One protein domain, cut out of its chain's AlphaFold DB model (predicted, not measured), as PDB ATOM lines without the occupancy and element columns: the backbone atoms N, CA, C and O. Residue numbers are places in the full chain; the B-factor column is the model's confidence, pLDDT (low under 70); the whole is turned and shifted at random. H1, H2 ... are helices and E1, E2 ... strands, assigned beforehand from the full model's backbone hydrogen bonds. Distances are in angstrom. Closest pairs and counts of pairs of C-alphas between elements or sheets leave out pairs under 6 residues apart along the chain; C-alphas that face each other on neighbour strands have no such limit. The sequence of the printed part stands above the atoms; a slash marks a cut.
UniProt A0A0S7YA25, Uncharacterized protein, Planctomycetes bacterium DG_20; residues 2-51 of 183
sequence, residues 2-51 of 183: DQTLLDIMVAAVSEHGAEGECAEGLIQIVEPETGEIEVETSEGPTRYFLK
ATOM      1  N   ASP A   2      10.935 -32.147 -24.699       91.62
ATOM      2  CA  ASP A   2      11.626 -33.419 -24.468       91.62
ATOM      3  C   ASP A   2      12.785 -33.626 -25.455       91.62
ATOM      4  O   ASP A   2      12.581 -34.052 -26.591       91.62
ATOM      5  N   GLN A   3      14.010 -33.319 -25.016       88.62
ATOM      6  CA  GLN A   3      15.185 -33.360 -25.889       88.62
ATOM      7  C   GLN A   3      15.457 -34.759 -26.454       88.62
ATOM      8  O   GLN A   3      15.817 -34.875 -27.618       88.62
ATOM      9  N   THR A   4      15.226 -35.818 -25.672       90.19
ATOM     10  CA  THR A   4      15.475 -37.193 -26.123       90.19
ATOM     11  C   THR A   4      14.585 -37.559 -27.309       90.19
ATOM     12  O   THR A   4      15.073 -38.098 -28.297       90.19
ATOM     13  N   LEU A   5      13.287 -37.245 -27.234       90.38
ATOM     14  CA  LEU A   5      12.368 -37.513 -28.341       90.38
ATOM     15  C   LEU A   5      12.692 -36.646 -29.562       90.38
ATOM     16  O   LEU A   5      12.641 -37.133 -30.688       90.38
ATOM     17  N   LEU A   6      13.069 -35.382 -29.351       87.25
ATOM     18  CA  LEU A   6      13.497 -34.515 -30.448       87.25
ATOM     19  C   LEU A   6      14.727 -35.052 -31.169       87.25
ATOM     20  O   LEU A   6      14.742 -35.043 -32.393       87.25
ATOM     21  N   ASP A   7      15.724 -35.544 -30.438       87.75
ATOM     22  CA  ASP A   7      16.935 -36.102 -31.038       87.75
ATOM     23  C   ASP A   7      16.604 -37.340 -31.893       87.75
ATOM     24  O   ASP A   7      17.098 -37.457 -33.015       87.75
ATOM     25  N   ILE A   8      15.698 -38.208 -31.416       86.50
ATOM     26  CA  ILE A   8      15.191 -39.364 -32.179       86.50
ATOM     27  C   ILE A   8      14.476 -38.897 -33.456       86.50
ATOM     28  O   ILE A   8      14.741 -39.411 -34.542       86.50
ATOM     29  N   MET A   9      13.595 -37.897 -33.352       85.25
ATOM     30  CA  MET A   9      12.848 -37.383 -34.504       85.25
ATOM     31  C   MET A   9      13.738 -36.661 -35.518       85.25
ATOM     32  O   MET A   9      13.537 -36.795 -36.722       85.25
ATOM     33  N   VAL A  10      14.733 -35.899 -35.062       84.56
ATOM     34  CA  VAL A  10      15.686 -35.215 -35.944       84.56
ATOM     35  C   VAL A  10      16.553 -36.227 -36.685       84.56
ATOM     36  O   VAL A  10      16.790 -36.033 -37.879       84.56
ATOM     37  N   ALA A  11      16.989 -37.302 -36.019       81.44
ATOM     38  CA  ALA A  11      17.691 -38.406 -36.671       81.44
ATOM     39  C   ALA A  11      16.806 -39.048 -37.751       81.44
ATOM     40  O   ALA A  11      17.211 -39.112 -38.910       81.44
ATOM     41  N   ALA A  12      15.555 -39.376 -37.407       80.19
ATOM     42  CA  ALA A  12      14.585 -39.918 -38.354       80.19
ATOM     43  C   ALA A  12      14.402 -39.017 -39.589       80.19
ATOM     44  O   ALA A  12      14.520 -39.485 -40.717       80.19
ATOM     45  N   VAL A  13      14.179 -37.712 -39.412       76.00
ATOM     46  CA  VAL A  13      13.915 -36.783 -40.530       76.00
ATOM     47  C   VAL A  13      15.162 -36.503 -41.375       76.00
ATOM     48  O   VAL A  13      15.071 -36.421 -42.599       76.00
ATOM     49  N   SER A  14      16.338 -36.359 -40.754       67.12
ATOM     50  CA  SER A  14      17.581 -36.012 -41.466       67.12
ATOM     51  C   SER A  14      18.032 -37.104 -42.439       67.12
ATOM     52  O   SER A  14      18.755 -36.825 -43.397       67.12
ATOM     53  N   GLU A  15      17.596 -38.338 -42.206       61.78
ATOM     54  CA  GLU A  15      18.012 -39.519 -42.958       61.78
ATOM     55  C   GLU A  15      17.006 -39.914 -44.053       61.78
ATOM     56  O   GLU A  15      17.384 -40.620 -44.987       61.78
ATOM     57  N   HIS A  16      15.770 -39.396 -44.005       58.16
ATOM     58  CA  HIS A  16      14.718 -39.662 -45.002       58.16
ATOM     59  C   HIS A  16      14.730 -38.725 -46.228       58.16
ATOM     60  O   HIS A  16      14.008 -38.971 -47.188       58.16
ATOM     61  N   GLY A  17      15.614 -37.723 -46.279       48.12
ATOM     62  CA  GLY A  17      15.902 -36.977 -47.511       48.12
ATOM     63  C   GLY A  17      14.913 -35.854 -47.866       48.12
ATOM     64  O   GLY A  17      13.715 -35.899 -47.626       48.12
ATOM     65  N   ALA A  18      15.469 -34.799 -48.460       43.44
ATOM     66  CA  ALA A  18      14.871 -33.485 -48.690       43.44
ATOM     67  C   ALA A  18      13.872 -33.386 -49.869       43.44
ATOM     68  O   ALA A  18      13.842 -32.359 -50.550       43.44
ATOM     69  N   GLU A  19      13.042 -34.398 -50.122       39.09
ATOM     70  CA  GLU A  19      12.014 -34.333 -51.172       39.09
ATOM     71  C   GLU A  19      10.606 -34.463 -50.593       39.09
ATOM     72  O   GLU A  19      10.016 -35.527 -50.628       39.09
ATOM     73  N   GLY A  20      10.070 -33.343 -50.093       42.25
ATOM     74  CA  GLY A  20       8.656 -32.950 -50.224       42.25
ATOM     75  C   GLY A  20       7.535 -33.852 -49.687       42.25
ATOM     76  O   GLY A  20       6.388 -33.413 -49.724       42.25
ATOM     77  N   GLU A  21       7.810 -35.050 -49.188       36.75
ATOM     78  CA  GLU A  21       6.817 -35.916 -48.567       36.75
ATOM     79  C   GLU A  21       6.665 -35.488 -47.107       36.75
ATOM     80  O   GLU A  21       7.611 -35.498 -46.315       36.75
ATOM     81  N   CYS A  22       5.468 -34.998 -46.774       36.53
ATOM     82  CA  CYS A  22       5.082 -34.686 -45.408       36.53
ATOM     83  C   CYS A  22       5.444 -35.861 -44.494       36.53
ATOM     84  O   CYS A  22       5.261 -37.014 -44.866       36.53
ATOM     85  N   ALA A  23       5.909 -35.548 -43.284       46.84
ATOM     86  CA  ALA A  23       6.248 -36.473 -42.200       46.84
ATOM     87  C   ALA A  23       5.050 -37.302 -41.666       46.84
ATOM     88  O   ALA A  23       4.970 -37.604 -40.474       46.84
ATOM     89  N   GLU A  24       4.085 -37.637 -42.519       42.38
ATOM     90  CA  GLU A  24       3.001 -38.564 -42.239       42.38
ATOM     91  C   GLU A  24       3.577 -39.983 -42.214       42.38
ATOM     92  O   GLU A  24       4.001 -40.517 -43.234       42.38
ATOM     93  N   GLY A  25       3.628 -40.586 -41.024       55.12
ATOM     94  CA  GLY A  25       4.044 -41.982 -40.842       55.12
ATOM     95  C   GLY A  25       5.304 -42.208 -40.005       55.12
ATOM     96  O   GLY A  25       5.645 -43.357 -39.764       55.12
ATOM     97  N   LEU A  26       5.971 -41.160 -39.504       73.44
ATOM     98  CA  LEU A  26       7.165 -41.343 -38.661       73.44
ATOM     99  C   LEU A  26       6.858 -41.820 -37.239       73.44
ATOM    100  O   LEU A  26       7.756 -42.333 -36.585       73.44
ATOM    101  N   ILE A  27       5.635 -41.622 -36.738       82.50
ATOM    102  CA  ILE A  27       5.257 -41.973 -35.365       82.50
ATOM    103  C   ILE A  27       4.020 -42.858 -35.391       82.50
ATOM    104  O   ILE A  27       2.962 -42.450 -35.874       82.50
ATOM    105  N   GLN A  28       4.141 -44.036 -34.793       85.31
ATOM    106  CA  GLN A  28       3.040 -44.946 -34.531       85.31
ATOM    107  C   GLN A  28       2.784 -45.030 -33.026       85.31
ATOM    108  O   GLN A  28       3.695 -45.232 -32.227       85.31
ATOM    109  N   ILE A  29       1.524 -44.897 -32.620       84.38
ATOM    110  CA  ILE A  29       1.118 -45.166 -31.238       84.38
ATOM    111  C   ILE A  29       1.027 -46.686 -31.062       84.38
ATOM    112  O   ILE A  29       0.269 -47.337 -31.782       84.38
ATOM    113  N   VAL A  30       1.788 -47.236 -30.113       85.69
ATOM    114  CA  VAL A  30       1.808 -48.677 -29.809       85.69
ATOM    115  C   VAL A  30       0.864 -48.991 -28.656       85.69
ATOM    116  O   VAL A  30       0.009 -49.861 -28.789       85.69
ATOM    117  N   GLU A  31       0.998 -48.263 -27.546       85.06
ATOM    118  CA  GLU A  31       0.196 -48.463 -26.336       85.06
ATOM    119  C   GLU A  31      -0.273 -47.101 -25.791       85.06
ATOM    120  O   GLU A  31       0.495 -46.404 -25.111       85.06
ATOM    121  N   PRO A  32      -1.516 -46.680 -26.101       77.88
ATOM    122  CA  PRO A  32      -2.047 -45.375 -25.713       77.88
ATOM    123  C   PRO A  32      -2.048 -45.136 -24.200       77.88
ATOM    124  O   PRO A  32      -1.785 -44.015 -23.756       77.88
ATOM    125  N   GLU A  33      -2.316 -46.179 -23.406       78.94
ATOM    126  CA  GLU A  33      -2.428 -46.077 -21.946       78.94
ATOM    127  C   GLU A  33      -1.084 -45.744 -21.292       78.94
ATOM    128  O   GLU A  33      -0.990 -44.894 -20.402       78.94
ATOM    129  N   THR A  34      -0.007 -46.376 -21.762       82.56
ATOM    130  CA  THR A  34       1.348 -46.138 -21.247       82.56
ATOM    131  C   THR A  34       2.007 -44.934 -21.926       82.56
ATOM    132  O   THR A  34       2.859 -44.260 -21.336       82.56
ATOM    133  N   GLY A  35       1.557 -44.584 -23.133       85.75
ATOM    134  CA  GLY A  35       2.199 -43.614 -24.016       85.75
ATOM    135  C   GLY A  35       3.447 -44.170 -24.697       85.75
ATOM    136  O   GLY A  35       4.380 -43.404 -24.947       85.75
ATOM    137  N   GLU A  36       3.485 -45.482 -24.946       91.62
ATOM    138  CA  GLU A  36       4.495 -46.104 -25.804       91.62
ATOM    139  C   GLU A  36       4.207 -45.736 -27.262       91.62
ATOM    140  O   GLU A  36       3.111 -45.969 -27.787       91.62
ATOM    141  N   ILE A  37       5.213 -45.161 -27.909       91.94
ATOM    142  CA  ILE A  37       5.224 -44.849 -29.332       91.94
ATOM    143  C   ILE A  37       6.393 -45.570 -30.000       91.94
ATOM    144  O   ILE A  37       7.410 -45.869 -29.373       91.94
ATOM    145  N   GLU A  38       6.253 -45.819 -31.289       91.62
ATOM    146  CA  GLU A  38       7.301 -46.309 -32.166       91.62
ATOM    147  C   GLU A  38       7.610 -45.213 -33.182       91.62
ATOM    148  O   GLU A  38       6.702 -44.627 -33.769       91.62
ATOM    149  N   VAL A  39       8.891 -44.885 -33.323       88.06
ATOM    150  CA  VAL A  39       9.378 -43.888 -34.273       88.06
ATOM    151  C   VAL A  39      10.186 -44.611 -35.337       88.06
ATOM    152  O   VAL A  39      11.152 -45.299 -35.005       88.06
ATOM    153  N   GLU A  40       9.804 -44.464 -36.600       86.81
ATOM    154  CA  GLU A  40      10.562 -45.038 -37.709       86.81
ATOM    155  C   GLU A  40      11.840 -44.226 -37.941       86.81
ATOM    156  O   GLU A  40      11.799 -43.023 -38.200       86.81
ATOM    157  N   THR A  41      12.995 -44.882 -37.817       81.62
ATOM    158  CA  THR A  41      14.326 -44.286 -38.024       81.62
ATOM    159  C   THR A  41      15.071 -45.052 -39.117       81.62
ATOM    160  O   THR A  41      14.658 -46.149 -39.493       81.62
ATOM    161  N   SER A  42      16.195 -44.533 -39.626       77.06
ATOM    162  CA  SER A  42      16.969 -45.276 -40.637       77.06
ATOM    163  C   SER A  42      17.571 -46.589 -40.113       77.06
ATOM    164  O   SER A  42      17.836 -47.504 -40.894       77.06
ATOM    165  N   GLU A  43      17.753 -46.701 -38.795       80.25
ATOM    166  CA  GLU A  43      18.222 -47.914 -38.118       80.25
ATOM    167  C   GLU A  43      17.076 -48.904 -37.822       80.25
ATOM    168  O   GLU A  43      17.316 -50.006 -37.325       80.25
ATOM    169  N   GLY A  44      15.836 -48.535 -38.169       81.25
ATOM    170  CA  GLY A  44      14.609 -49.290 -37.923       81.25
ATOM    171  C   GLY A  44      13.702 -48.653 -36.858       81.25
ATOM    172  O   GLY A  44      13.970 -47.543 -36.380       81.25
ATOM    173  N   PRO A  45      12.620 -49.346 -36.465       87.56
ATOM    174  CA  PRO A  45      11.662 -48.833 -35.495       87.56
ATOM    175  C   PRO A  45      12.297 -48.686 -34.109       87.56
ATOM    176  O   PRO A  45      12.825 -49.641 -33.530       87.56
ATOM    177  N   THR A  46      12.217 -47.479 -33.552       90.00
ATOM    178  CA  THR A  46      12.694 -47.153 -32.205       90.00
ATOM    179  C   THR A  46      11.515 -46.926 -31.274       90.00
ATOM    180  O   THR A  46      10.706 -46.025 -31.481       90.00
ATOM    181  N   ARG A  47      11.435 -47.713 -30.200       92.25
ATOM    182  CA  ARG A  47      10.394 -47.557 -29.177       92.25
ATOM    183  C   ARG A  47      10.752 -46.477 -28.169       92.25
ATOM    184  O   ARG A  47      11.875 -46.432 -27.666       92.25
ATOM    185  N   TYR A  48       9.770 -45.653 -27.827       91.38
ATOM    186  CA  TYR A  48       9.913 -44.559 -26.879       91.38
ATOM    187  C   TYR A  48       8.688 -44.454 -25.968       91.38
ATOM    188  O   TYR A  48       7.554 -44.579 -26.417       91.38
ATOM    189  N   PHE A  49       8.911 -44.173 -24.684       93.88
ATOM    190  CA  PHE A  49       7.836 -43.889 -23.735       93.88
ATOM    191  C   PHE A  49       7.735 -42.386 -23.524       93.88
ATOM    192  O   PHE A  49       8.655 -41.764 -22.988       93.88
ATOM    193  N   LEU A  50       6.602 -41.801 -23.913       93.94
ATOM    194  CA  LEU A  50       6.340 -40.387 -23.675       93.94
ATOM    195  C   LEU A  50       6.388 -40.084 -22.176       93.94
ATOM    196  O   LEU A  50       5.851 -40.829 -21.354       93.94
ATOM    197  N   LYS A  51       6.956 -38.943 -21.796       94.19
ATOM    198  CA  LYS A  51       6.889 -38.483 -20.403       94.19
ATOM    199  C   LYS A  51       5.441 -38.174 -19.998       94.19
ATOM    200  O   LYS A  51       4.601 -37.874 -20.857       94.19
TER     201      LYS A  51
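This is residues 2 to 51 of the 183 residues of an uncharacterized protein of Planctomycetes bacterium DG_20 (UniProt A0A0S7YA25). A small antiparallel sheet of three strands has one helix, H1, lying over one of its faces along the strands, mostly over the inner strand E2, while the other face is bare. The long link from the helix to the first strand swings out past one end of this two-layered body, where residues 17 to 22 stick out. The printed part has 50 residues with one named helix and three named strands, in the order H1, E1, E2, E3, and the sheet's order is E1, E2, E3. The class is mixed, helices and strands. The whole is compact, with a radius of gyration of the C-alphas of 11.1 A, yet elongated in outline, spanning 35 by 20 by 17 A.

H1, residues 3 to 15, is on the sheet at a height over the sheet of 9.3 A. It lies over E2, residues 36 to 41, and runs along the strands, at 12 degrees to E2 on the local plane. The closest C-alphas of H1 and E2 are those of Ala 12 and Thr 41, 4.4 A apart. In H1 every O i to N i+4 pair is within hydrogen-bond range. E1, residues 27 to 31, is an edge strand and forms a hairpin with E2, antiparallel at 151 degrees; N 28 and O 38 are within hydrogen-bond range at 2.8 A, as are N 36 and O 31 at 3.1 A. E3, residues 44 to 49, is the other edge strand and forms a hairpin with E2, also antiparallel at 151 degrees, with N 39 and O 46 at 2.8 A and N 44 and O 41 at 3.0 A, both within hydrogen-bond range. The three strands form a meander, each the antiparallel neighbour of the one before. The closest C-alphas of H1 and E3 are those of Leu 5 and Tyr 48, 7.6 A apart.

H1 begins at C-alpha 3, at (15.185, -33.360, -25.889), and is 18.4 A long from first to last C-alpha. E1 starts at C-alpha 27, at (5.257, -41.973, -35.365), and measures 12.2 A. E2 measures 15.8 A. E3 measures 16.6 A and ends at C-alpha 49, at (7.836, -43.889, -23.735).

The two C-alphas farthest apart are those of Glu 19 and Glu 33, at 34.7 A. The C-alphas of the first and last printed residues, Asp 2 and Lys 51, are 8.0 A apart. The printed part has no cut. The link from H1 to E1, 11 residues, is long; those from E1 to E2 and from E2 to E3 are tight. The mean pLDDT of the printed part is 76.8, and residues 14 to 25 are under 70.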